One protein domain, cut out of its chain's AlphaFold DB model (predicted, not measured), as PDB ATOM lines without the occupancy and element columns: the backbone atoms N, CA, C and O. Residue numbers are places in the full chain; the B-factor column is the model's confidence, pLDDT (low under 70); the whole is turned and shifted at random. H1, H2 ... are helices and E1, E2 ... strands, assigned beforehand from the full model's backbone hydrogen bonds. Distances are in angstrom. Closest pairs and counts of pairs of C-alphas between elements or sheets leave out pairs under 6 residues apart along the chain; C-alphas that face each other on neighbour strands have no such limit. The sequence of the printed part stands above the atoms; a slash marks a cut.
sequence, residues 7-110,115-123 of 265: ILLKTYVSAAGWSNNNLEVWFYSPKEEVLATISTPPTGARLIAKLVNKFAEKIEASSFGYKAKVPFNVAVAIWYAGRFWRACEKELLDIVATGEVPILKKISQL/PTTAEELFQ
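AT A GLANCE: This is residues 7 to 110 and 115 to 123 of the 265 residues of an uncharacterized protein of Thermococcus sp (UniProt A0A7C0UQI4). A strongly twisted sheet of five strands has two helices, H1 and H2, side by side over one face, and no named helix on the other face. H3 packs on H2, H4 lies at one end of the longest axis, and the small H5 is over the edge strand E3. The printed part has 113 residues, with named elements in the order E1 E2 E3 H1 E4 E5 H2 H3 H4 H5; the class is mixed, helices and strands, and the sheet E3 E2 E1 E5 E4 is all antiparallel. It is compact, with a radius of gyration of the C-alphas of 13.6 A and spans of 42 by 32 by 24 A.

HOW THE PARTS SIT: Start at E1, residues 7 to 13, which with E2, residues 23 to 28, and E3, residues 34 to 40, makes a meander, each strand the antiparallel neighbour of the one before. Look within hydrogen-bond range at N 10 and O 26, 2.9 A, between E1 and E2, and at N 25 and O 38, 2.9 A, between E2 and E3. E5, residues 65 to 71, is the neighbour of E1, with N 9 and O 68 at 2.8 A, and forms a hairpin with E4, residues 58 to 62, with N 60 and O 67 at 2.8 A. H1, residues 42 to 55, and H2, residues 72 to 83, are on the same face, two layers with the sheet, at heights of 8.7 A and 8.5 A over the sheet. They touch, the C-alphas of Ile 48 and Ile 78 closest at 5.5 A, at a shallow tilt of 7 degrees, opposite ways. H2 and H3, residues 89 to 98, form a helical hairpin and touch, closest at the C-alphas of Asn 73 and Val 96, 4.8 A, at a shallow tilt of 33 degrees, only just short of steep. H1, H2 and H3 are an up and down bundle, each helix running against the one before. H4, residues 102 to 110, touches no helix. H5, residues 118 to 122, is on the same face as H2 and over E3; the closest C-alphas of E3 and H5, Ala 36 and Phe 122, are 5.0 A apart. Every O i to N i+4 pair is within range in H2, H3 and H5, but 9 of 10 in H1 and 4 of 5 in H4.

IN THESE COORDINATES: Find C-alpha 7 at (35.040, 116.347, 58.954), where E1 begins its 19.7 A. H1 begins at C-alpha 42, (38.804, 138.223, 58.120), and runs 20.0 A; E5 runs 19.2 A, E3 17.4 A and H2 16.6 A. H5 ends at C-alpha 122, (30.640, 121.034, 49.390).

THE WHOLE: The C-alphas farthest apart, Ser 63 and Gln 109, are 43.3 A apart. Residues 111 to 114 are not printed; C-alphas 110 and 115 are 10.9 A apart across the cut. Of the links printed whole, E1 to E2 is short and the others are tight. Mean pLDDT of the printed part is 75.2; it is under 70 in 32 residues, among them 11 to 22 and 115 to 123.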
ATOM      1  N   ILE A   7      34.282 115.788  60.072       71.94
ATOM      2  CA  ILE A   7      35.040 116.347  58.954       71.94
ATOM      3  C   ILE A   7      36.363 116.885  59.491       71.94
ATOM      4  O   ILE A   7      36.399 117.552  60.530       71.94
ATOM      5  N   LEU A   8      37.446 116.590  58.775       67.25
ATOM      6  CA  LEU A   8      38.752 117.169  59.053       67.25
ATOM      7  C   LEU A   8      38.861 118.508  58.317       67.25
ATOM      8  O   LEU A   8      38.669 118.581  57.105       67.25
ATOM      9  N   LEU A   9      39.172 119.565  59.059       68.81
ATOM     10  CA  LEU A   9      39.440 120.897  58.530       68.81
ATOM     11  C   LEU A   9      40.942 121.134  58.508       68.81
ATOM     12  O   LEU A   9      41.600 120.838  59.501       68.81
ATOM     13  N   LYS A  10      41.472 121.712  57.429       71.56
ATOM     14  CA  LYS A  10      42.810 122.324  57.418       71.56
ATOM     15  C   LYS A  10      42.680 123.780  57.010       71.56
ATOM     16  O   LYS A  10      42.023 124.069  56.009       71.56
ATOM     17  N   THR A  11      43.280 124.686  57.773       66.94
ATOM     18  CA  THR A  11      43.267 126.108  57.425       66.94
ATOM     19  C   THR A  11      44.626 126.609  56.977       66.94
ATOM     20  O   THR A  11      45.629 126.243  57.584       66.94
ATOM     21  N   TYR A  12      44.635 127.513  56.000       68.19
ATOM     22  CA  TYR A  12      45.835 128.192  55.516       68.19
ATOM     23  C   TYR A  12      45.586 129.699  55.432       68.19
ATOM     24  O   TYR A  12      44.493 130.134  55.064       68.19
ATOM     25  N   VAL A  13      46.590 130.509  55.764       60.38
ATOM     26  CA  VAL A  13      46.564 131.950  55.474       60.38
ATOM     27  C   VAL A  13      47.194 132.161  54.103       60.38
ATOM     28  O   VAL A  13      48.387 131.918  53.924       60.38
ATOM     29  N   SER A  14      46.397 132.590  53.123       55.19
ATOM     30  CA  SER A  14      46.904 132.865  51.776       55.19
ATOM     31  C   SER A  14      47.599 134.228  51.747       55.19
ATOM     32  O   SER A  14      46.971 135.253  52.005       55.19
ATOM     33  N   ALA A  15      48.899 134.240  51.441       52.12
ATOM     34  CA  ALA A  15      49.702 135.456  51.251       52.12
ATOM     35  C   ALA A  15      49.844 135.847  49.762       52.12
ATOM     36  O   ALA A  15      50.709 136.648  49.399       52.12
ATOM     37  N   ALA A  16      49.027 135.266  48.877       42.56
ATOM     38  CA  ALA A  16      49.121 135.504  47.443       42.56
ATOM     39  C   ALA A  16      48.567 136.893  47.068       42.56
ATOM     40  O   ALA A  16      47.371 137.062  46.856       42.56
ATOM     41  N   GLY A  17      49.471 137.873  46.955       39.06
ATOM     42  CA  GLY A  17      49.260 139.138  46.244       39.06
ATOM     43  C   GLY A  17      48.395 140.169  46.976       39.06
ATOM     44  O   GLY A  17      47.175 140.131  46.907       39.06
ATOM     45  N   TRP A  18      49.054 141.127  47.638       36.09
ATOM     46  CA  TRP A  18      48.584 142.484  47.961       36.09
ATOM     47  C   TRP A  18      47.055 142.653  48.085       36.09
ATOM     48  O   TRP A  18      46.399 143.087  47.141       36.09
ATOM     49  N   SER A  19      46.503 142.334  49.268       42.41
ATOM     50  CA  SER A  19      45.464 143.104  50.004       42.41
ATOM     51  C   SER A  19      44.425 142.282  50.780       42.41
ATOM     52  O   SER A  19      43.722 142.874  51.592       42.41
ATOM     53  N   ASN A  20      44.334 140.954  50.636       51.72
ATOM     54  CA  ASN A  20      43.297 140.183  51.340       51.72
ATOM     55  C   ASN A  20      43.874 138.990  52.116       51.72
ATOM     56  O   ASN A  20      44.076 137.920  51.551       51.72
ATOM     57  N   ASN A  21      44.085 139.176  53.426       60.56
ATOM     58  CA  ASN A  21      44.396 138.125  54.408       60.56
ATOM     59  C   ASN A  21      43.204 137.164  54.570       60.56
ATOM     60  O   ASN A  21      42.515 137.169  55.595       60.56
ATOM     61  N   ASN A  22      42.910 136.383  53.536       68.94
ATOM     62  CA  ASN A  22      41.813 135.435  53.568       68.94
ATOM     63  C   ASN A  22      42.245 134.141  54.260       68.94
ATOM     64  O   ASN A  22      43.353 133.639  54.055       68.94
ATOM     65  N   LEU A  23      41.332 133.586  55.052       74.38
ATOM     66  CA  LEU A  23      41.466 132.242  55.594       74.38
ATOM     67  C   LEU A  23      40.968 131.259  54.537       74.38
ATOM     68  O   LEU A  23      39.797 131.299  54.151       74.38
ATOM     69  N   GLU A  24      41.845 130.378  54.080       78.94
ATOM     70  CA  GLU A  24      41.450 129.210  53.310       78.94
ATOM     71  C   GLU A  24      41.085 128.082  54.266       78.94
ATOM     72  O   GLU A  24      41.836 127.803  55.197       78.94
ATOM     73  N   VAL A  25      39.945 127.430  54.050       77.56
ATOM     74  CA  VAL A  25      39.525 126.253  54.819       77.56
ATOM     75  C   VAL A  25      39.264 125.119  53.847       77.56
ATOM     76  O   VAL A  25      38.454 125.244  52.928       77.56
ATOM     77  N   TRP A  26      39.965 124.019  54.073       78.94
ATOM     78  CA  TRP A  26      39.904 122.802  53.286       78.94
ATOM     79  C   TRP A  26      39.179 121.741  54.106       78.94
ATOM     80  O   TRP A  26      39.570 121.451  55.238       78.94
ATOM     81  N   PHE A  27      38.118 121.181  53.540       76.44
ATOM     82  CA  PHE A  27      37.312 120.132  54.156       76.44
ATOM     83  C   PHE A  27      37.753 118.787  53.601       76.44
ATOM     84  O   PHE A  27      37.832 118.637  52.384       76.44
ATOM     85  N   TYR A  28      38.003 117.811  54.466       70.75
ATOM     86  CA  TYR A  28      38.451 116.478  54.076       70.75
ATOM     87  C   TYR A  28      37.481 115.394  54.544       70.75
ATOM     88  O   TYR A  28      36.914 115.474  55.639       70.75
ATOM     89  N   SER A  29      37.322 114.359  53.719       69.44
ATOM     90  CA  SER A  29      36.633 113.129  54.101       69.44
ATOM     91  C   SER A  29      37.451 112.355  55.147       69.44
ATOM     92  O   SER A  29      38.648 112.614  55.308       69.44
ATOM     93  N   PRO A  30      36.864 111.356  55.836       66.31
ATOM     94  CA  PRO A  30      37.626 110.461  56.711       66.31
ATOM     95  C   PRO A  30      38.775 109.715  56.009       66.31
ATOM     96  O   PRO A  30      39.670 109.221  56.684       66.31
ATOM     97  N   LYS A  31      38.759 109.634  54.669       70.19
ATOM     98  CA  LYS A  31      39.825 109.050  53.836       70.19
ATOM     99  C   LYS A  31      40.850 110.090  53.347       70.19
ATOM    100  O   LYS A  31      41.617 109.804  52.439       70.19
ATOM    101  N   GLU A  32      40.835 111.295  53.916       68.12
ATOM    102  CA  GLU A  32      41.680 112.437  53.536       68.12
ATOM    103  C   GLU A  32      41.523 112.930  52.085       68.12
ATOM    104  O   GLU A  32      42.398 113.604  51.540       68.12
ATOM    105  N   GLU A  33      40.370 112.692  51.466       68.00
ATOM    106  CA  GLU A  33      40.039 113.288  50.169       68.00
ATOM    107  C   GLU A  33      39.487 114.703  50.371       68.00
ATOM    108  O   GLU A  33      38.640 114.916  51.242       68.00
ATOM    109  N   VAL A  34      39.935 115.675  49.568       68.31
ATOM    110  CA  VAL A  34      39.410 117.050  49.620       68.31
ATOM    111  C   VAL A  34      37.954 117.054  49.150       68.31
ATOM    112  O   VAL A  34      37.654 116.714  48.009       68.31
ATOM    113  N   LEU A  35      37.052 117.475  50.031       65.25
ATOM    114  CA  LEU A  35      35.621 117.613  49.770       65.25
ATOM    115  C   LEU A  35      35.256 119.006  49.259       65.25
ATOM    116  O   LEU A  35      34.358 119.135  48.433       65.25
ATOM    117  N   ALA A  36      35.916 120.041  49.782       66.31
ATOM    118  CA  ALA A  36      35.674 121.431  49.421       66.31
ATOM    119  C   ALA A  36      36.820 122.333  49.880       66.31
ATOM    120  O   ALA A  36      37.503 122.032  50.863       66.31
ATOM    121  N   THR A  37      36.921 123.498  49.246       71.00
ATOM    122  CA  THR A  37      37.778 124.597  49.691       71.00
ATOM    123  C   THR A  37      36.969 125.889  49.706       71.00
ATOM    124  O   THR A  37      36.243 126.190  48.757       71.00
ATOM    125  N   ILE A  38      37.078 126.661  50.784       72.75
ATOM    126  CA  ILE A  38      36.514 128.013  50.878       72.75
ATOM    127  C   ILE A  38      37.633 129.009  51.161       72.75
ATOM    128  O   ILE A  38      38.589 128.684  51.857       72.75
ATOM    129  N   SER A  39      37.488 130.230  50.654       73.50
ATOM    130  CA  SER A  39      38.332 131.372  51.005       73.50
ATOM    131  C   SER A  39      37.429 132.440  51.607       73.50
ATOM    132  O   SER A  39      36.452 132.843  50.971       73.50
ATOM    133  N   THR A  40      37.706 132.858  52.841       71.81
ATOM    134  CA  THR A  40      36.861 133.812  53.569       71.81
ATOM    135  C   THR A  40      37.631 135.065  53.979       71.81
ATOM    136  O   THR A  40      38.777 134.950  54.417       71.81
ATOM    137  N   PRO A  41      37.006 136.260  53.928       72.06
ATOM    138  CA  PRO A  41      37.590 137.468  54.505       72.06
ATOM    139  C   PRO A  41      37.744 137.356  56.038       72.06
ATOM    140  O   PRO A  41      37.092 136.503  56.660       72.06
ATOM    141  N   PRO A  42      38.525 138.254  56.677       73.19
ATOM    142  CA  PRO A  42      38.804 138.223  58.120       73.19
ATOM    143  C   PRO A  42      37.567 138.163  59.029       73.19
ATOM    144  O   PRO A  42      37.584 137.520  60.078       73.19
ATOM    145  N   THR A  43      36.460 138.795  58.631       72.19
ATOM    146  CA  THR A  43      35.196 138.764  59.386       72.19
ATOM    147  C   THR A  43      34.597 137.359  59.458       72.19
ATOM    148  O   THR A  43      34.192 136.925  60.536       72.19
ATOM    149  N   GLY A  44      34.595 136.624  58.343       75.12
ATOM    150  CA  GLY A  44      34.172 135.225  58.321       75.12
ATOM    151  C   GLY A  44      35.176 134.311  59.029       75.12
ATOM    152  O   GLY A  44      34.765 133.407  59.751       75.12
ATOM    153  N   ALA A  45      36.479 134.611  58.949       78.50
ATOM    154  CA  ALA A  45      37.514 133.867  59.670       78.50
ATOM    155  C   ALA A  45      37.300 133.888  61.198       78.50
ATOM    156  O   ALA A  45      37.435 132.857  61.854       78.50
ATOM    157  N   ARG A  46      36.883 135.032  61.767       82.62
ATOM    158  CA  ARG A  46      36.554 135.147  63.202       82.62
ATOM    159  C   ARG A  46      35.388 134.243  63.610       82.62
ATOM    160  O   ARG A  46      35.438 133.630  64.675       82.62
ATOM    161  N   LEU A  47      34.337 134.171  62.793       83.50
ATOM    162  CA  LEU A  47      33.182 133.305  63.060       83.50
ATOM    163  C   LEU A  47      33.564 131.825  62.956       83.50
ATOM    164  O   LEU A  47      33.182 131.039  63.818       83.50
ATOM    165  N   ILE A  48      34.383 131.461  61.966       87.56
ATOM    166  CA  ILE A  48      34.915 130.101  61.825       87.56
ATOM    167  C   ILE A  48      35.743 129.711  63.053       87.56
ATOM    168  O   ILE A  48      35.508 128.651  63.626       87.56
ATOM    169  N   ALA A  49      36.648 130.578  63.515       84.94
ATOM    170  CA  ALA A  49      37.454 130.317  64.708       84.94
ATOM    171  C   ALA A  49      36.589 130.093  65.961       84.94
ATOM    172  O   ALA A  49      36.848 129.172  66.729       84.94
ATOM    173  N   LYS A  50      35.517 130.881  66.146       88.94
ATOM    174  CA  LYS A  50      34.551 130.663  67.236       88.94
ATOM    175  C   LYS A  50      33.883 129.288  67.156       88.94
ATOM    176  O   LYS A  50      33.768 128.616  68.177       88.94
ATOM    177  N   LEU A  51      33.435 128.883  65.965       91.25
ATOM    178  CA  LEU A  51      32.800 127.578  65.757       91.25
ATOM    179  C   LEU A  51      33.775 126.432  66.051       91.25
ATOM    180  O   LEU A  51      33.420 125.498  66.766       91.25
ATOM    181  N   VAL A  52      35.012 126.525  65.561       90.06
ATOM    182  CA  VAL A  52      36.050 125.518  65.811       90.06
ATOM    183  C   VAL A  52      36.386 125.439  67.299       90.06
ATOM    184  O   VAL A  52      36.324 124.357  67.865       90.06
ATOM    185  N   ASN A  53      36.647 126.564  67.966       89.75
ATOM    186  CA  ASN A  53      36.988 126.566  69.394       89.75
ATOM    187  C   ASN A  53      35.877 125.992  70.281       89.75
ATOM    188  O   ASN A  53      36.162 125.421  71.326       89.75
ATOM    189  N   LYS A  54      34.612 126.168  69.886       94.12
ATOM    190  CA  LYS A  54      33.465 125.711  70.675       94.12
ATOM    191  C   LYS A  54      33.115 124.243  70.436       94.12
ATOM    192  O   LYS A  54      32.619 123.597  71.353       94.12
ATOM    193  N   PHE A  55      33.307 123.742  69.216       92.44
ATOM    194  CA  PHE A  55      32.752 122.449  68.806       92.44
ATOM    195  C   PHE A  55      33.773 121.450  68.250       92.44
ATOM    196  O   PHE A  55      33.388 120.321  67.945       92.44
ATOM    197  N   ALA A  56      35.041 121.826  68.074       88.94
ATOM    198  CA  ALA A  56      36.058 120.868  67.663       88.94
ATOM    199  C   ALA A  56      36.324 119.860  68.784       88.94
ATOM    200  O   ALA A  56      36.512 120.221  69.940       88.94
ATOM    201  N   GLU A  57      36.381 118.588  68.412       87.69
ATOM    202  CA  GLU A  57      36.785 117.505  69.309       87.69
ATOM    203  C   GLU A  57      38.298 117.540  69.550       87.69
ATOM    204  O   GLU A  57      38.778 117.249  70.641       87.69
ATOM    205  N   LYS A  58      39.055 117.914  68.514       86.69
ATOM    206  CA  LYS A  58      40.512 118.018  68.554       86.69
ATOM    207  C   LYS A  58      40.984 119.134  67.638       86.69
ATOM    208  O   LYS A  58      40.479 119.259  66.519       86.69
ATOM    209  N   ILE A  59      41.971 119.898  68.099       87.62
ATOM    210  CA  ILE A  59      42.669 120.927  67.327       87.62
ATOM    211  C   ILE A  59      44.169 120.636  67.404       87.62
ATOM    212  O   ILE A  59      44.703 120.403  68.485       87.62
ATOM    213  N   GLU A  60      44.844 120.649  66.260       85.75
ATOM    214  CA  GLU A  60      46.287 120.458  66.142       85.75
ATOM    215  C   GLU A  60      46.887 121.626  65.363       85.75
ATOM    216  O   GLU A  60      46.407 121.978  64.284       85.75
ATOM    217  N   ALA A  61      47.947 122.231  65.890       82.94
ATOM    218  CA  ALA A  61      48.667 123.272  65.171       82.94
ATOM    219  C   ALA A  61      49.371 122.698  63.928       82.94
ATOM    220  O   ALA A  61      49.822 121.552  63.908       82.94
ATOM    221  N   SER A  62      49.480 123.508  62.880       76.25
ATOM    222  CA  SER A  62      50.223 123.208  61.657       76.25
ATOM    223  C   SER A  62      51.042 124.432  61.252       76.25
ATOM    224  O   SER A  62      50.710 125.552  61.631       76.25
ATOM    225  N   SER A  63      52.090 124.243  60.449       72.56
ATOM    226  CA  SER A  63      53.033 125.303  60.066       72.56
ATOM    227  C   SER A  63      52.380 126.544  59.440       72.56
ATOM    228  O   SER A  63      52.958 127.622  59.493       72.56
ATOM    229  N   PHE A  64      51.174 126.413  58.875       67.81
ATOM    230  CA  PHE A  64      50.449 127.502  58.209       67.81
ATOM    231  C   PHE A  64      48.993 127.670  58.692       67.81
ATOM    232  O   PHE A  64      48.199 128.333  58.024       67.81
ATOM    233  N   GLY A  65      48.633 127.094  59.848       77.19
ATOM    234  CA  GLY A  65      47.282 127.179  60.416       77.19
ATOM    235  C   GLY A  65      46.993 126.072  61.428       77.19
ATOM    236  O   GLY A  65      47.821 125.778  62.285       77.19
ATOM    237  N   TYR A  66      45.819 125.444  61.347       80.25
ATOM    238  CA  TYR A  66      45.463 124.326  62.220       80.25
ATOM    239  C   TYR A  66      44.717 123.229  61.467       80.25
ATOM    240  O   TYR A  66      44.101 123.456  60.421       80.25
ATOM    241  N   LYS A  67      44.774 122.029  62.040       83.56
ATOM    242  CA  LYS A  67      43.875 120.927  61.731       83.56
ATOM    243  C   LYS A  67      42.827 120.829  62.827       83.56
ATOM    244  O   LYS A  67      43.172 120.914  64.002       83.56
ATOM    245  N   ALA A  68      41.563 120.645  62.470       86.12
ATOM    246  CA  ALA A  68      40.511 120.427  63.457       86.12
ATOM    247  C   ALA A  68      39.581 119.293  63.041       86.12
ATOM    248  O   ALA A  68      39.167 119.217  61.885       86.12
ATOM    249  N   LYS A  69      39.225 118.437  64.000       87.25
ATOM    250  CA  LYS A  69      38.158 117.447  63.843       87.25
ATOM    251  C   LYS A  69      36.869 118.056  64.378       87.25
ATOM    252  O   LYS A  69      36.756 118.294  65.580       87.25
ATOM    253  N   VAL A  70      35.910 118.320  63.493       87.69
ATOM    254  CA  VAL A  70      34.622 118.925  63.862       87.69
ATOM    255  C   VAL A  70      33.449 118.016  63.485       87.69
ATOM    256  O   VAL A  70      33.553 117.266  62.508       87.69
ATOM    257  N   PRO A  71      32.319 118.086  64.210       88.19
ATOM    258  CA  PRO A  71      31.069 117.465  63.785       88.19
ATOM    259  C   PRO A  71      30.631 117.948  62.399       88.19
ATOM    260  O   PRO A  71      30.886 119.093  62.016       88.19
ATOM    261  N   PHE A  72      29.904 117.106  61.666       83.31
ATOM    262  CA  PHE A  72      29.450 117.431  60.311       83.31
ATOM    263  C   PHE A  72      28.705 118.772  60.217       83.31
ATOM    264  O   PHE A  72      29.088 119.629  59.428       83.31
ATOM    265  N   ASN A  73      27.705 119.011  61.071       86.75
ATOM    266  CA  ASN A  73      26.925 120.257  61.049       86.75
ATOM    267  C   ASN A  73      27.785 121.507  61.305       86.75
ATOM    268  O   ASN A  73      27.501 122.582  60.781       86.75
ATOM    269  N   VAL A  74      28.871 121.370  62.070       88.81
ATOM    270  CA  VAL A  74      29.846 122.450  62.285       88.81
ATOM    271  C   VAL A  74      30.625 122.720  61.007       88.81
ATOM    272  O   VAL A  74      30.800 123.878  60.637       88.81
ATOM    273  N   ALA A  75      31.025 121.674  60.282       84.38
ATOM    274  CA  ALA A  75      31.626 121.826  58.962       84.38
ATOM    275  C   ALA A  75      30.673 122.547  57.989       84.38
ATOM    276  O   ALA A  75      31.104 123.443  57.264       84.38
ATOM    277  N   VAL A  76      29.372 122.220  58.017       83.75
ATOM    278  CA  VAL A  76      28.341 122.904  57.214       83.75
ATOM    279  C   VAL A  76      28.248 124.389  57.569       83.75
ATOM    280  O   VAL A  76      28.254 125.235  56.676       83.75
ATOM    281  N   ALA A  77      28.210 124.721  58.861       87.75
ATOM    282  CA  ALA A  77      28.172 126.106  59.323       87.75
ATOM    283  C   ALA A  77      29.433 126.887  58.907       87.75
ATOM    284  O   ALA A  77      29.335 128.025  58.452       87.75
ATOM    285  N   ILE A  78      30.617 126.271  58.992       87.12
ATOM    286  CA  ILE A  78      31.893 126.870  58.562       87.12
ATOM    287  C   ILE A  78      31.894 127.126  57.052       87.12
ATOM    288  O   ILE A  78      32.263 128.216  56.609       87.12
ATOM    289  N   TRP A  79      31.434 126.158  56.257       81.94
ATOM    290  CA  TRP A  79      31.278 126.323  54.812       81.94
ATOM    291  C   TRP A  79      30.325 127.463  54.468       81.94
ATOM    292  O   TRP A  79      30.644 128.321  53.641       81.94
ATOM    293  N   TYR A  80      29.185 127.513  55.157       81.19
ATOM    294  CA  TYR A  80      28.187 128.556  54.981       81.19
ATOM    295  C   TYR A  80      28.754 129.938  55.317       81.19
ATOM    296  O   TYR A  80      28.617 130.860  54.516       81.19
ATOM    297  N   ALA A  81      29.462 130.070  56.444       82.31
ATOM    298  CA  ALA A  81      30.124 131.306  56.852       82.31
ATOM    299  C   ALA A  81      31.170 131.774  55.829       82.31
ATOM    300  O   ALA A  81      31.264 132.968  55.545       82.31
ATOM    301  N   GLY A  82      31.929 130.845  55.238       77.25
ATOM    302  CA  GLY A  82      32.909 131.175  54.204       77.25
ATOM    303  C   GLY A  82      32.287 131.594  52.875       77.25
ATOM    304  O   GLY A  82      32.821 132.462  52.186       77.25
ATOM    305  N   ARG A  83      31.137 131.015  52.506       75.62
ATOM    306  CA  ARG A  83      30.441 131.349  51.255       75.62
ATOM    307  C   ARG A  83      29.601 132.620  51.371       75.62
ATOM    308  O   ARG A  83      29.518 133.394  50.416       75.62
ATOM    309  N   PHE A  84      29.013 132.839  52.540       76.88
ATOM    310  CA  PHE A  84      28.129 133.947  52.867       76.88
ATOM    311  C   PHE A  84      28.705 134.718  54.056       76.88
ATOM    312  O   PHE A  84      28.183 134.659  55.163       76.88
ATOM    313  N   TRP A  85      29.773 135.486  53.828       68.00
ATOM    314  CA  TRP A  85      30.536 136.184  54.881       68.00
ATOM    315  C   TRP A  85      29.740 137.216  55.705       68.00
ATOM    316  O   TRP A  85      30.265 137.788  56.658       68.00
ATOM    317  N   ARG A  86      28.477 137.476  55.342       73.88
ATOM    318  CA  ARG A  86      27.519 138.288  56.108       73.88
ATOM    319  C   ARG A  86      26.497 137.469  56.912       73.88
ATOM    320  O   ARG A  86      25.559 138.064  57.437       73.88
ATOM    321  N   ALA A  87      26.646 136.147  56.991       78.44
ATOM    322  CA  ALA A  87      25.879 135.302  57.902       78.44
ATOM    323  C   ALA A  87      26.121 135.738  59.356       78.44
ATOM    324  O   ALA A  87      27.235 136.118  59.724       78.44
ATOM    325  N   CYS A  88      25.075 135.709  60.180       84.88
ATOM    326  CA  CYS A  88      25.178 136.104  61.586       84.88
ATOM    327  C   CYS A  88      25.478 134.903  62.494       84.88
ATOM    328  O   CYS A  88      25.188 133.761  62.154       84.88
ATOM    329  N   GLU A  89      26.033 135.154  63.682       87.50
ATOM    330  CA  GLU A  89      26.403 134.089  64.629       87.50
ATOM    331  C   GLU A  89      25.214 133.204  65.029       87.50
ATOM    332  O   GLU A  89      25.362 131.986  65.084       87.50
ATOM    333  N   LYS A  90      24.029 133.794  65.230       89.75
ATOM    334  CA  LYS A  90      22.800 133.047  65.535       89.75
ATOM    335  C   LYS A  90      22.470 132.032  64.437       89.75
ATOM    336  O   LYS A  90      22.285 130.861  64.731       89.75
ATOM    337  N   GLU A  91      22.483 132.472  63.182       87.44
ATOM    338  CA  GLU A  91      22.212 131.621  62.019       87.44
ATOM    339  C   GLU A  91      23.211 130.459  61.913       87.44
ATOM    340  O   GLU A  91      22.823 129.333  61.621       87.44
ATOM    341  N   LEU A  92      24.493 130.703  62.207       89.94
ATOM    342  CA  LEU A  92      25.510 129.649  62.216       89.94
ATOM    343  C   LEU A  92      25.285 128.631  63.339       89.94
ATOM    344  O   LEU A  92      25.456 127.436  63.114       89.94
ATOM    345  N   LEU A  93      24.900 129.078  64.536       91.56
ATOM    346  CA  LEU A  93      24.585 128.185  65.654       91.56
ATOM    347  C   LEU A  93      23.323 127.356  65.388       91.56
ATOM    348  O   LEU A  93      23.302 126.172  65.723       91.56
ATOM    349  N   ASP A  94      22.321 127.942  64.733       90.88
ATOM    350  CA  ASP A  94      21.116 127.228  64.306       90.88
ATOM    351  C   ASP A  94      21.467 126.119  63.292       90.88
ATOM    352  O   ASP A  94      20.983 124.991  63.424       90.88
ATOM    353  N   ILE A  95      22.379 126.387  62.342       89.88
ATOM    354  CA  ILE A  95      22.921 125.365  61.424       89.88
ATOM    355  C   ILE A  95      23.651 124.262  62.202       89.88
ATOM    356  O   ILE A  95      23.463 123.087  61.904       89.88
ATOM    357  N   VAL A  96      24.469 124.601  63.207       90.38
ATOM    358  CA  VAL A  96      25.169 123.590  64.025       90.38
ATOM    359  C   VAL A  96      24.170 122.663  64.727       90.38
ATOM    360  O   VAL A  96      24.346 121.444  64.703       90.38
ATOM    361  N   ALA A  97      23.119 123.232  65.320       89.38
ATOM    362  CA  ALA A  97      22.122 122.486  66.079       89.38
ATOM    363  C   ALA A  97      21.243 121.590  65.195       89.38
ATOM    364  O   ALA A  97      20.960 120.452  65.560       89.38
ATOM    365  N   THR A  98      20.816 122.089  64.034       86.44
ATOM    366  CA  THR A  98      19.786 121.429  63.212       86.44
ATOM    367  C   THR A  98      20.345 120.721  61.979       86.44
ATOM    368  O   THR A  98      19.724 119.803  61.452       86.44
ATOM    369  N   GLY A  99      21.511 121.145  61.489       80.31
ATOM    370  CA  GLY A  99      22.019 120.777  60.167       80.31
ATOM    371  C   GLY A  99      21.239 121.414  59.009       80.31
ATOM    372  O   GLY A  99      21.586 121.185  57.850       80.31
ATOM    373  N   GLU A 100      20.201 122.213  59.287       82.62
ATOM    374  CA  GLU A 100      19.418 122.897  58.263       82.62
ATOM    375  C   GLU A 100      20.118 124.178  57.821       82.62
ATOM    376  O   GLU A 100      20.428 125.052  58.626       82.62
ATOM    377  N   VAL A 101      20.315 124.324  56.513       79.31
ATOM    378  CA  VAL A 101      20.898 125.535  55.934       79.31
ATOM    379  C   VAL A 101      19.776 126.363  55.299       79.31
ATOM    380  O   VAL A 101      19.195 125.925  54.297       79.31
ATOM    381  N   PRO A 102      19.478 127.574  55.811       73.44
ATOM    382  CA  PRO A 102      18.313 128.356  55.391       73.44
ATOM    383  C   PRO A 102      18.227 128.583  53.879       73.44
ATOM    384  O   PRO A 102      17.148 128.504  53.284       73.44
ATOM    385  N   ILE A 103      19.372 128.823  53.230       71.44
ATOM    386  CA  ILE A 103      19.392 129.064  51.788       71.44
ATOM    387  C   ILE A 103      19.073 127.811  50.969       71.44
ATOM    388  O   ILE A 103      18.481 127.927  49.902       71.44
ATOM    389  N   LEU A 104      19.378 126.609  51.461       70.06
ATOM    390  CA  LEU A 104      19.092 125.360  50.744       70.06
ATOM    391  C   LEU A 104      17.621 125.035  50.718       70.06
ATOM    392  O   LEU A 104      17.109 124.585  49.697       70.06
ATOM    393  N   LYS A 105      16.919 125.335  51.809       72.50
ATOM    394  CA  LYS A 105      15.463 125.227  51.846       72.50
ATOM    395  C   LYS A 105      14.822 126.124  50.784       72.50
ATOM    396  O   LYS A 105      13.911 125.696  50.088       72.50
ATOM    397  N   LYS A 106      15.354 127.334  50.584       72.50
ATOM    398  CA  LYS A 106      14.904 128.238  49.512       72.50
ATOM    399  C   LYS A 106      15.322 127.740  48.117       72.50
ATOM    400  O   LYS A 106      14.512 127.774  47.199       72.50
ATOM    401  N   ILE A 107      16.554 127.260  47.932       70.25
ATOM    402  CA  ILE A 107      17.059 126.793  46.623       70.25
ATOM    403  C   ILE A 107      16.357 125.510  46.166       70.25
ATOM    404  O   ILE A 107      16.010 125.399  44.993       70.25
ATOM    405  N   SER A 108      16.111 124.568  47.076       71.44
ATOM    406  CA  SER A 108      15.379 123.322  46.792       71.44
ATOM    407  C   SER A 108      13.961 123.568  46.298       71.44
ATOM    408  O   SER A 108      13.490 122.868  45.412       71.44
ATOM    409  N   GLN A 109      13.313 124.627  46.777       74.06
ATOM    410  CA  GLN A 109      12.008 125.053  46.278       74.06
ATOM    411  C   GLN A 109      12.069 125.740  44.896       74.06
ATOM    412  O   GLN A 109      11.050 125.813  44.204       74.06
ATOM    413  N   LEU A 110      13.235 126.262  44.489       71.75
ATOM    414  CA  LEU A 110      13.427 126.959  43.209       71.75
ATOM    415  C   LEU A 110      13.764 126.019  42.048       71.75
ATOM    416  O   LEU A 110      13.450 126.345  40.905       71.75
ATOM    417  N   PRO A 115      21.004 121.257  45.222       60.47
ATOM    418  CA  PRO A 115      21.611 120.428  46.247       60.47
ATOM    419  C   PRO A 115      20.666 120.349  47.454       60.47
ATOM    420  O   PRO A 115      20.195 121.373  47.953       60.47
ATOM    421  N   THR A 116      20.374 119.126  47.884       59.94
ATOM    422  CA  THR A 116      19.473 118.819  49.006       59.94
ATOM    423  C   THR A 116      20.240 118.505  50.285       59.94
ATOM    424  O   THR A 116      19.683 118.580  51.379       59.94
ATOM    425  N   THR A 117      21.532 118.206  50.159       61.78
ATOM    426  CA  THR A 117      22.427 117.898  51.273       61.78
ATOM    427  C   THR A 117      23.626 118.834  51.269       61.78
ATOM    428  O   THR A 117      24.050 119.312  50.217       61.78
ATOM    429  N   ALA A 118      24.195 119.097  52.445       60.72
ATOM    430  CA  ALA A 118      25.390 119.924  52.555       60.72
ATOM    431  C   ALA A 118      26.583 119.298  51.810       60.72
ATOM    432  O   ALA A 118      27.360 120.026  51.202       60.72
ATOM    433  N   GLU A 119      26.674 117.966  51.765       59.59
ATOM    434  CA  GLU A 119      27.630 117.194  50.960       59.59
ATOM    435  C   GLU A 119      27.570 117.556  49.469       59.59
ATOM    436  O   GLU A 119      28.605 117.812  48.851       59.59
ATOM    437  N   GLU A 120      26.369 117.674  48.897       62.03
ATOM    438  CA  GLU A 120      26.189 118.112  47.507       62.03
ATOM    439  C   GLU A 120      26.583 119.581  47.283       62.03
ATOM    440  O   GLU A 120      26.903 119.964  46.156       62.03
ATOM    441  N   LEU A 121      26.579 120.419  48.327       61.22
ATOM    442  CA  LEU A 121      27.081 121.796  48.243       61.22
ATOM    443  C   LEU A 121      28.582 121.906  48.375       61.22
ATOM    444  O   LEU A 121      29.172 122.711  47.655       61.22
ATOM    445  N   PHE A 122      29.190 121.110  49.254       57.56
ATOM    446  CA  PHE A 122      30.640 121.034  49.390       57.56
ATOM    447  C   PHE A 122      31.291 120.727  48.034       57.56
ATOM    448  O   PHE A 122      32.237 121.402  47.636       57.56
ATOM    449  N   GLN A 123      30.699 119.809  47.264       54.75
ATOM    450  CA  GLN A 123      31.208 119.380  45.956       54.75
ATOM    451  C   GLN A 123      30.902 120.341  44.792       54.75
ATOM    452  O   GLN A 123      31.427 120.172  43.688       54.75
TER     453      GLN A 123